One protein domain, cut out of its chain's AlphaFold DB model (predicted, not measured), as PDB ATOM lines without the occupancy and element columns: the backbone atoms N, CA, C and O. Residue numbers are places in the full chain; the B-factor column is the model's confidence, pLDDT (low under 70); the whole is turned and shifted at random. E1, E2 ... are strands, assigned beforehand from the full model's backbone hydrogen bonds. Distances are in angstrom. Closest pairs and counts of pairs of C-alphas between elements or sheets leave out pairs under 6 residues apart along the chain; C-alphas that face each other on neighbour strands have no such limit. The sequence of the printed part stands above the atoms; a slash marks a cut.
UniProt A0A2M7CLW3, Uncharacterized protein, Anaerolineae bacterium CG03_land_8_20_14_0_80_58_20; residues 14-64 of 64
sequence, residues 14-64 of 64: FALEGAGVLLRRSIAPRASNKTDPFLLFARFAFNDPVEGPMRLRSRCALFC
ATOM      1  N   PHE A  14     206.714 209.063 162.910       87.69
ATOM      2  CA  PHE A  14     205.524 209.886 162.724       87.69
ATOM      3  C   PHE A  14     205.596 210.693 161.424       87.69
ATOM      4  O   PHE A  14     206.656 211.173 161.020       87.69
ATOM      5  N   ALA A  15     204.449 210.829 160.772       83.75
ATOM      6  CA  ALA A  15     204.276 211.535 159.515       83.75
ATOM      7  C   ALA A  15     202.953 212.289 159.522       83.75
ATOM      8  O   ALA A  15     201.940 211.722 159.926       83.75
ATOM      9  N   LEU A  16     202.966 213.532 159.047       84.31
ATOM     10  CA  LEU A  16     201.750 214.266 158.723       84.31
ATOM     11  C   LEU A  16     201.433 214.038 157.242       84.31
ATOM     12  O   LEU A  16     202.309 214.240 156.401       84.31
ATOM     13  N   GLU A  17     200.211 213.627 156.928       76.69
ATOM     14  CA  GLU A  17     199.750 213.387 155.558       76.69
ATOM     15  C   GLU A  17     198.387 214.057 155.324       76.69
ATOM     16  O   GLU A  17     197.564 214.157 156.237       76.69
ATOM     17  N   GLY A  18     198.125 214.480 154.082       73.06
ATOM     18  CA  GLY A  18     196.826 215.016 153.656       73.06
ATOM     19  C   GLY A  18     196.262 216.093 154.591       73.06
ATOM     20  O   GLY A  18     196.957 217.036 154.957       73.06
ATOM     21  N   ALA A  19     194.997 215.947 154.991       79.56
ATOM     22  CA  ALA A  19     194.247 216.865 155.858       79.56
ATOM     23  C   ALA A  19     194.723 216.890 157.332       79.56
ATOM     24  O   ALA A  19     193.917 216.849 158.258       79.56
ATOM     25  N   GLY A  20     196.036 216.919 157.570       75.81
ATOM     26  CA  GLY A  20     196.621 216.950 158.912       75.81
ATOM     27  C   GLY A  20     196.577 215.609 159.650       75.81
ATOM     28  O   GLY A  20     196.664 215.582 160.876       75.81
ATOM     29  N   VAL A  21     196.447 214.488 158.935       77.94
ATOM     30  CA  VAL A  21     196.382 213.159 159.552       77.94
ATOM     31  C   VAL A  21     197.776 212.746 160.014       77.94
ATOM     32  O   VAL A  21     198.700 212.629 159.210       77.94
ATOM     33  N   LEU A  22     197.918 212.484 161.313       81.81
ATOM     34  CA  LEU A  22     199.141 211.936 161.885       81.81
ATOM     35  C   LEU A  22     199.136 210.406 161.767       81.81
ATOM     36  O   LEU A  22     198.242 209.728 162.276       81.81
ATOM     37  N   LEU A  23     200.158 209.844 161.127       84.81
ATOM     38  CA  LEU A  23     200.320 208.400 160.971       84.81
ATOM     39  C   LEU A  23     201.721 207.933 161.357       84.81
ATOM     40  O   LEU A  23     202.645 208.732 161.489       84.81
ATOM     41  N   ARG A  24     201.883 206.616 161.529       86.19
ATOM     42  CA  ARG A  24     203.200 205.985 161.692       86.19
ATOM     43  C   ARG A  24     203.573 205.242 160.413       86.19
ATOM     44  O   ARG A  24     202.855 204.322 160.020       86.19
ATOM     45  N   ARG A  25     204.690 205.612 159.783       87.88
ATOM     46  CA  ARG A  25     205.217 204.974 158.562       87.88
ATOM     47  C   ARG A  25     206.492 204.192 158.843       87.88
ATOM     48  O   ARG A  25     207.321 204.651 159.625       87.88
ATOM     49  N   SER A  26     206.664 203.051 158.182       86.94
ATOM     50  CA  SER A  26     207.931 202.299 158.209       86.94
ATOM     51  C   SER A  26     208.581 202.172 156.830       86.94
ATOM     52  O   SER A  26     209.797 202.285 156.732       86.94
ATOM     53  N   ILE A  27     207.795 201.990 155.766       86.50
ATOM     54  CA  ILE A  27     208.267 202.019 154.372       86.50
ATOM     55  C   ILE A  27     207.685 203.269 153.728       86.50
ATOM     56  O   ILE A  27     206.496 203.524 153.908       86.50
ATOM     57  N   ALA A  28     208.505 204.035 153.011       83.44
ATOM     58  CA  ALA A  28     208.095 205.246 152.311       83.44
ATOM     59  C   ALA A  28     208.666 205.274 150.883       83.44
ATOM     60  O   ALA A  28     209.775 204.766 150.676       83.44
ATOM     61  N   PRO A  29     207.972 205.920 149.929       79.69
ATOM     62  CA  PRO A  29     208.443 206.031 148.557       79.69
ATOM     63  C   PRO A  29     209.809 206.715 148.512       79.69
ATOM     64  O   PRO A  29     209.975 207.856 148.948       79.69
ATOM     65  N   ARG A  30     210.808 206.014 147.979       81.38
ATOM     66  CA  ARG A  30     212.148 206.556 147.757       81.38
ATOM     67  C   ARG A  30     212.707 205.975 146.471       81.38
ATOM     68  O   ARG A  30     212.549 204.786 146.226       81.38
ATOM     69  N   ALA A  31     213.430 206.785 145.699       78.94
ATOM     70  CA  ALA A  31     214.039 206.343 144.441       78.94
ATOM     71  C   ALA A  31     214.961 205.116 144.606       78.94
ATOM     72  O   ALA A  31     215.094 204.313 143.695       78.94
ATOM     73  N   SER A  32     215.569 204.938 145.783       84.06
ATOM     74  CA  SER A  32     216.428 203.789 146.087       84.06
ATOM     75  C   SER A  32     215.675 202.501 146.460       84.06
ATOM     76  O   SER A  32     216.346 201.579 146.907       84.06
ATOM     77  N   ASN A  33     214.333 202.496 146.437       79.31
ATOM     78  CA  ASN A  33     213.416 201.515 147.041       79.31
ATOM     79  C   ASN A  33     214.040 200.134 147.335       79.31
ATOM     80  O   ASN A  33     214.067 199.248 146.489       79.31
ATOM     81  N   LYS A  34     214.531 199.938 148.567       84.50
ATOM     82  CA  LYS A  34     215.171 198.677 148.989       84.50
ATOM     83  C   LYS A  34     214.157 197.591 149.365       84.50
ATOM     84  O   LYS A  34     214.555 196.485 149.714       84.50
ATOM     85  N   THR A  35     212.873 197.939 149.362       83.12
ATOM     86  CA  THR A  35     211.752 197.099 149.792       83.12
ATOM     87  C   THR A  35     210.838 196.722 148.633       83.12
ATOM     88  O   THR A  35     209.695 196.347 148.868       83.12
ATOM     89  N   ASP A  36     211.343 196.801 147.399       83.50
ATOM     90  CA  ASP A  36     210.677 196.301 146.197       83.50
ATOM     91  C   ASP A  36     210.114 194.878 146.437       83.50
ATOM     92  O   ASP A  36     210.822 194.033 147.003       83.50
ATOM     93  N   PRO A  37     208.835 194.609 146.114       87.31
ATOM     94  CA  PRO A  37     207.920 195.423 145.304       87.31
ATOM     95  C   PRO A  37     207.059 196.414 146.101       87.31
ATOM     96  O   PRO A  37     206.138 196.997 145.550       87.31
ATOM     97  N   PHE A  38     207.297 196.599 147.399       85.62
ATOM     98  CA  PHE A  38     206.460 197.454 148.241       85.62
ATOM     99  C   PHE A  38     206.927 198.911 148.211       85.62
ATOM    100  O   PHE A  38     208.117 199.203 148.373       85.62
ATOM    101  N   LEU A  39     205.976 199.834 148.061       84.75
ATOM    102  CA  LEU A  39     206.235 201.277 147.994       84.75
ATOM    103  C   LEU A  39     205.950 202.001 149.316       84.75
ATOM    104  O   LEU A  39     206.660 202.948 149.665       84.75
ATOM    105  N   LEU A  40     204.919 201.584 150.059       85.06
ATOM    106  CA  LEU A  40     204.483 202.280 151.273       85.06
ATOM    107  C   LEU A  40     203.867 201.311 152.290       85.06
ATOM    108  O   LEU A  40     202.986 200.519 151.961       85.06
ATOM    109  N   PHE A  41     204.270 201.443 153.556       84.94
ATOM    110  CA  PHE A  41     203.618 200.776 154.684       84.94
ATOM    111  C   PHE A  41     203.373 201.770 155.812       84.94
ATOM    112  O   PHE A  41     204.314 202.305 156.414       84.94
ATOM    113  N   ALA A  42     202.095 202.004 156.095       82.88
ATOM    114  CA  ALA A  42     201.645 203.005 157.046       82.88
ATOM    115  C   ALA A  42     200.523 202.466 157.940       82.88
ATOM    116  O   ALA A  42     199.611 201.757 157.503       82.88
ATOM    117  N   ARG A  43     200.575 202.847 159.217       82.38
ATOM    118  CA  ARG A  43     199.493 202.660 160.182       82.38
ATOM    119  C   ARG A  43     198.804 203.997 160.423       82.38
ATOM    120  O   ARG A  43     199.417 204.915 160.968       82.38
ATOM    121  N   PHE A  44     197.521 204.055 160.087       70.00
ATOM    122  CA  PHE A  44     196.662 205.211 160.307       70.00
ATOM    123  C   PHE A  44     196.000 205.102 161.680       70.00
ATOM    124  O   PHE A  44     195.327 204.108 161.976       70.00
ATOM    125  N   ALA A  45     196.186 206.122 162.515       63.38
ATOM    126  CA  ALA A  45     195.465 206.279 163.769       63.38
ATOM    127  C   ALA A  45     194.657 207.577 163.689       63.38
ATOM    128  O   ALA A  45     195.208 208.667 163.769       63.38
ATOM    129  N   PHE A  46     193.347 207.454 163.490       62.22
ATOM    130  CA  PHE A  46     192.441 208.592 163.594       62.22
ATOM    131  C   PHE A  46     192.194 208.838 165.079       62.22
ATOM    132  O   PHE A  46     191.672 207.946 165.747       62.22
ATOM    133  N   ASN A  47     192.625 209.989 165.601       57.75
ATOM    134  CA  ASN A  47     192.520 210.248 167.038       57.75
ATOM    135  C   ASN A  47     191.079 210.546 167.477       57.75
ATOM    136  O   ASN A  47     190.755 210.270 168.613       57.75
ATOM    137  N   ASP A  48     190.211 211.016 166.576       55.97
ATOM    138  CA  ASP A  48     188.754 211.101 166.753       55.97
ATOM    139  C   ASP A  48     188.133 211.477 165.394       55.97
ATOM    140  O   ASP A  48     188.064 212.658 165.050       55.97
ATOM    141  N   PRO A  49     187.753 210.508 164.541       56.47
ATOM    142  CA  PRO A  49     187.186 210.820 163.236       56.47
ATOM    143  C   PRO A  49     185.733 211.264 163.414       56.47
ATOM    144  O   PRO A  49     184.826 210.433 163.480       56.47
ATOM    145  N   VAL A  50     185.499 212.572 163.506       53.66
ATOM    146  CA  VAL A  50     184.151 213.147 163.425       53.66
ATOM    147  C   VAL A  50     183.863 213.491 161.965       53.66
ATOM    148  O   VAL A  50     183.892 214.648 161.571       53.66
ATOM    149  N   GLU A  51     183.596 212.474 161.146       50.56
ATOM    150  CA  GLU A  51     183.078 212.662 159.786       50.56
ATOM    151  C   GLU A  51     181.957 211.652 159.500       50.56
ATOM    152  O   GLU A  51     182.192 210.500 159.140       50.56
ATOM    153  N   GLY A  52     180.705 212.103 159.663       55.59
ATOM    154  CA  GLY A  52     179.502 211.397 159.200       55.59
ATOM    155  C   GLY A  52     179.186 210.057 159.894       55.59
ATOM    156  O   GLY A  52     179.849 209.666 160.852       55.59
ATOM    157  N   PRO A  53     178.151 209.318 159.439       52.94
ATOM    158  CA  PRO A  53     177.628 208.123 160.121       52.94
ATOM    159  C   PRO A  53     178.596 206.921 160.164       52.94
ATOM    160  O   PRO A  53     178.240 205.865 160.687       52.94
ATOM    161  N   MET A  54     179.819 207.049 159.635       49.62
ATOM    162  CA  MET A  54     180.824 205.989 159.606       49.62
ATOM    163  C   MET A  54     182.003 206.309 160.523       49.62
ATOM    164  O   MET A  54     182.902 207.077 160.201       49.62
ATOM    165  N   ARG A  55     182.045 205.618 161.662       52.25
ATOM    166  CA  ARG A  55     183.166 205.649 162.604       52.25
ATOM    167  C   ARG A  55     184.396 204.967 161.972       52.25
ATOM    168  O   ARG A  55     184.482 203.736 161.949       52.25
ATOM    169  N   LEU A  56     185.339 205.743 161.434       51.66
ATOM    170  CA  LEU A  56     186.584 205.223 160.847       51.66
ATOM    171  C   LEU A  56     187.476 204.603 161.936       51.66
ATOM    172  O   LEU A  56     187.907 205.264 162.874       51.66
ATOM    173  N   ARG A  57     187.754 203.300 161.841       55.09
ATOM    174  CA  ARG A  57     188.695 202.614 162.746       55.09
ATOM    175  C   ARG A  57     190.134 202.800 162.264       55.09
ATOM    176  O   ARG A  57     190.369 202.901 161.062       55.09
ATOM    177  N   SER A  58     191.097 202.761 163.186       57.62
ATOM    178  CA  SER A  58     192.526 202.675 162.860       57.62
ATOM    179  C   SER A  58     192.781 201.483 161.927       57.62
ATOM    180  O   SER A  58     192.390 200.355 162.238       57.62
ATOM    181  N   ARG A  59     193.417 201.718 160.776       62.88
ATOM    182  CA  ARG A  59     193.736 200.681 159.780       62.88
ATOM    183  C   ARG A  59     195.211 200.755 159.403       62.88
ATOM    184  O   ARG A  59     195.802 201.830 159.350       62.88
ATOM    185  N   CYS A  60     195.813 199.597 159.156       61.44
ATOM    186  CA  CYS A  60     197.105 199.521 158.479       61.44
ATOM    187  C   CYS A  60     196.842 199.379 156.979       61.44
ATOM    188  O   CYS A  60     195.953 198.617 156.599       61.44
ATOM    189  N   ALA A  61     197.604 200.091 156.153       65.50
ATOM    190  CA  ALA A  61     197.578 199.922 154.708       65.50
ATOM    191  C   ALA A  61     198.992 199.630 154.200       65.50
ATOM    192  O   ALA A  61     199.966 200.270 154.611       65.50
ATOM    193  N   LEU A  62     199.075 198.643 153.317       65.12
ATOM    194  CA  LEU A  62     200.258 198.308 152.543       65.12
ATOM    195  C   LEU A  62     199.926 198.630 151.089       65.12
ATOM    196  O   LEU A  62     198.936 198.114 150.572       65.12
ATOM    197  N   PHE A  63     200.730 199.483 150.464       64.75
ATOM    198  CA  PHE A  63     200.615 199.787 149.045       64.75
ATOM    199  C   PHE A  63     201.816 199.172 148.326       64.75
ATOM    200  O   PHE A  63     202.970 199.444 148.684       64.75
ATOM    201  N   CYS A  64     201.506 198.305 147.365       63.41
ATOM    202  CA  CYS A  64     202.455 197.743 146.412       63.41
ATOM    203  C   CYS A  64     202.636 198.711 145.248       63.41
ATOM    204  O   CYS A  64     201.613 199.282 144.806       63.41
TER     205      CYS A  64
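This is residues 14 to 64 of the 64 residues of an uncharacterized protein of Anaerolineae bacterium CG03_land_8_20_14_0_80_58_20 (UniProt A0A2M7CLW3). A single small, strongly twisted sheet of four strands, with no named helix on it, is drawn out at two opposite ends by long loops. The loop of residues 28 to 39 reaches out at one end and the loop of residues 45 to 58 at the other, and together they make the long axis of a rod that spans 40 by 17 by 13 A. The printed part has 51 residues; along the chain come E1, E2, E3 and E4, which is also their antiparallel order across the sheet, a meander in which each strand is the antiparallel neighbour of the one before. The class is all strand, though under half of the residues, 21 of 51, are in named elements. The whole is loose, with a radius of gyration of the C-alphas of 12.9 A.

The longest strand is E2, residues 21 to 27, 17.1 A from C-alpha 21 at (196.382, 213.159, 159.552) to C-alpha 27 at (208.267, 202.019, 154.372). E3 is residues 40 to 44, 12.3 A long. E4 is residues 59 to 63, 12.8 A long, and ends with C-alpha 63 at (200.615, 199.787, 149.045). E1 is residues 14 to 17, 9.8 A long, and begins with C-alpha 14 at (205.524, 209.886, 162.724).

The inner strands E2 and E3 form a hairpin, antiparallel at 144 degrees between their directions. C-alphas 25 and 42 face each other at 4.4 A, and N 43 and O 24 are within hydrogen-bond range at 2.8 A. E3 and the edge strand E4 form a hairpin, antiparallel at 168 degrees. C-alphas 43 and 60 face each other at 4.3 A, and N 44 and O 59 are within hydrogen-bond range at 2.9 A, as are N 61 and O 42 at 2.9 A. E1, the other edge strand, forms a hairpin with E2, antiparallel at 119 degrees. C-alphas 14 and 24 face each other at 4.7 A, and N 15 and O 23 are within hydrogen-bond range at 2.9 A. E1 and E4 are apart. From edge to edge the strands' lines turn by 103 degrees, and the sheet's C-alphas lie up to 5.8 A off its best plane.

The two C-alphas farthest apart, those of Ser 32 and Pro 53, are 41.5 A from each other. The link from E1 to E2 is tight, with 3 residues; those from E2 to E3, with 12, and from E3 to E4, with 14, are long. The printed part has no cut and ends at Cys 64, the chain's last residue. The mean pLDDT of the printed part is 72.8, and residues 45 to 64 are under 70.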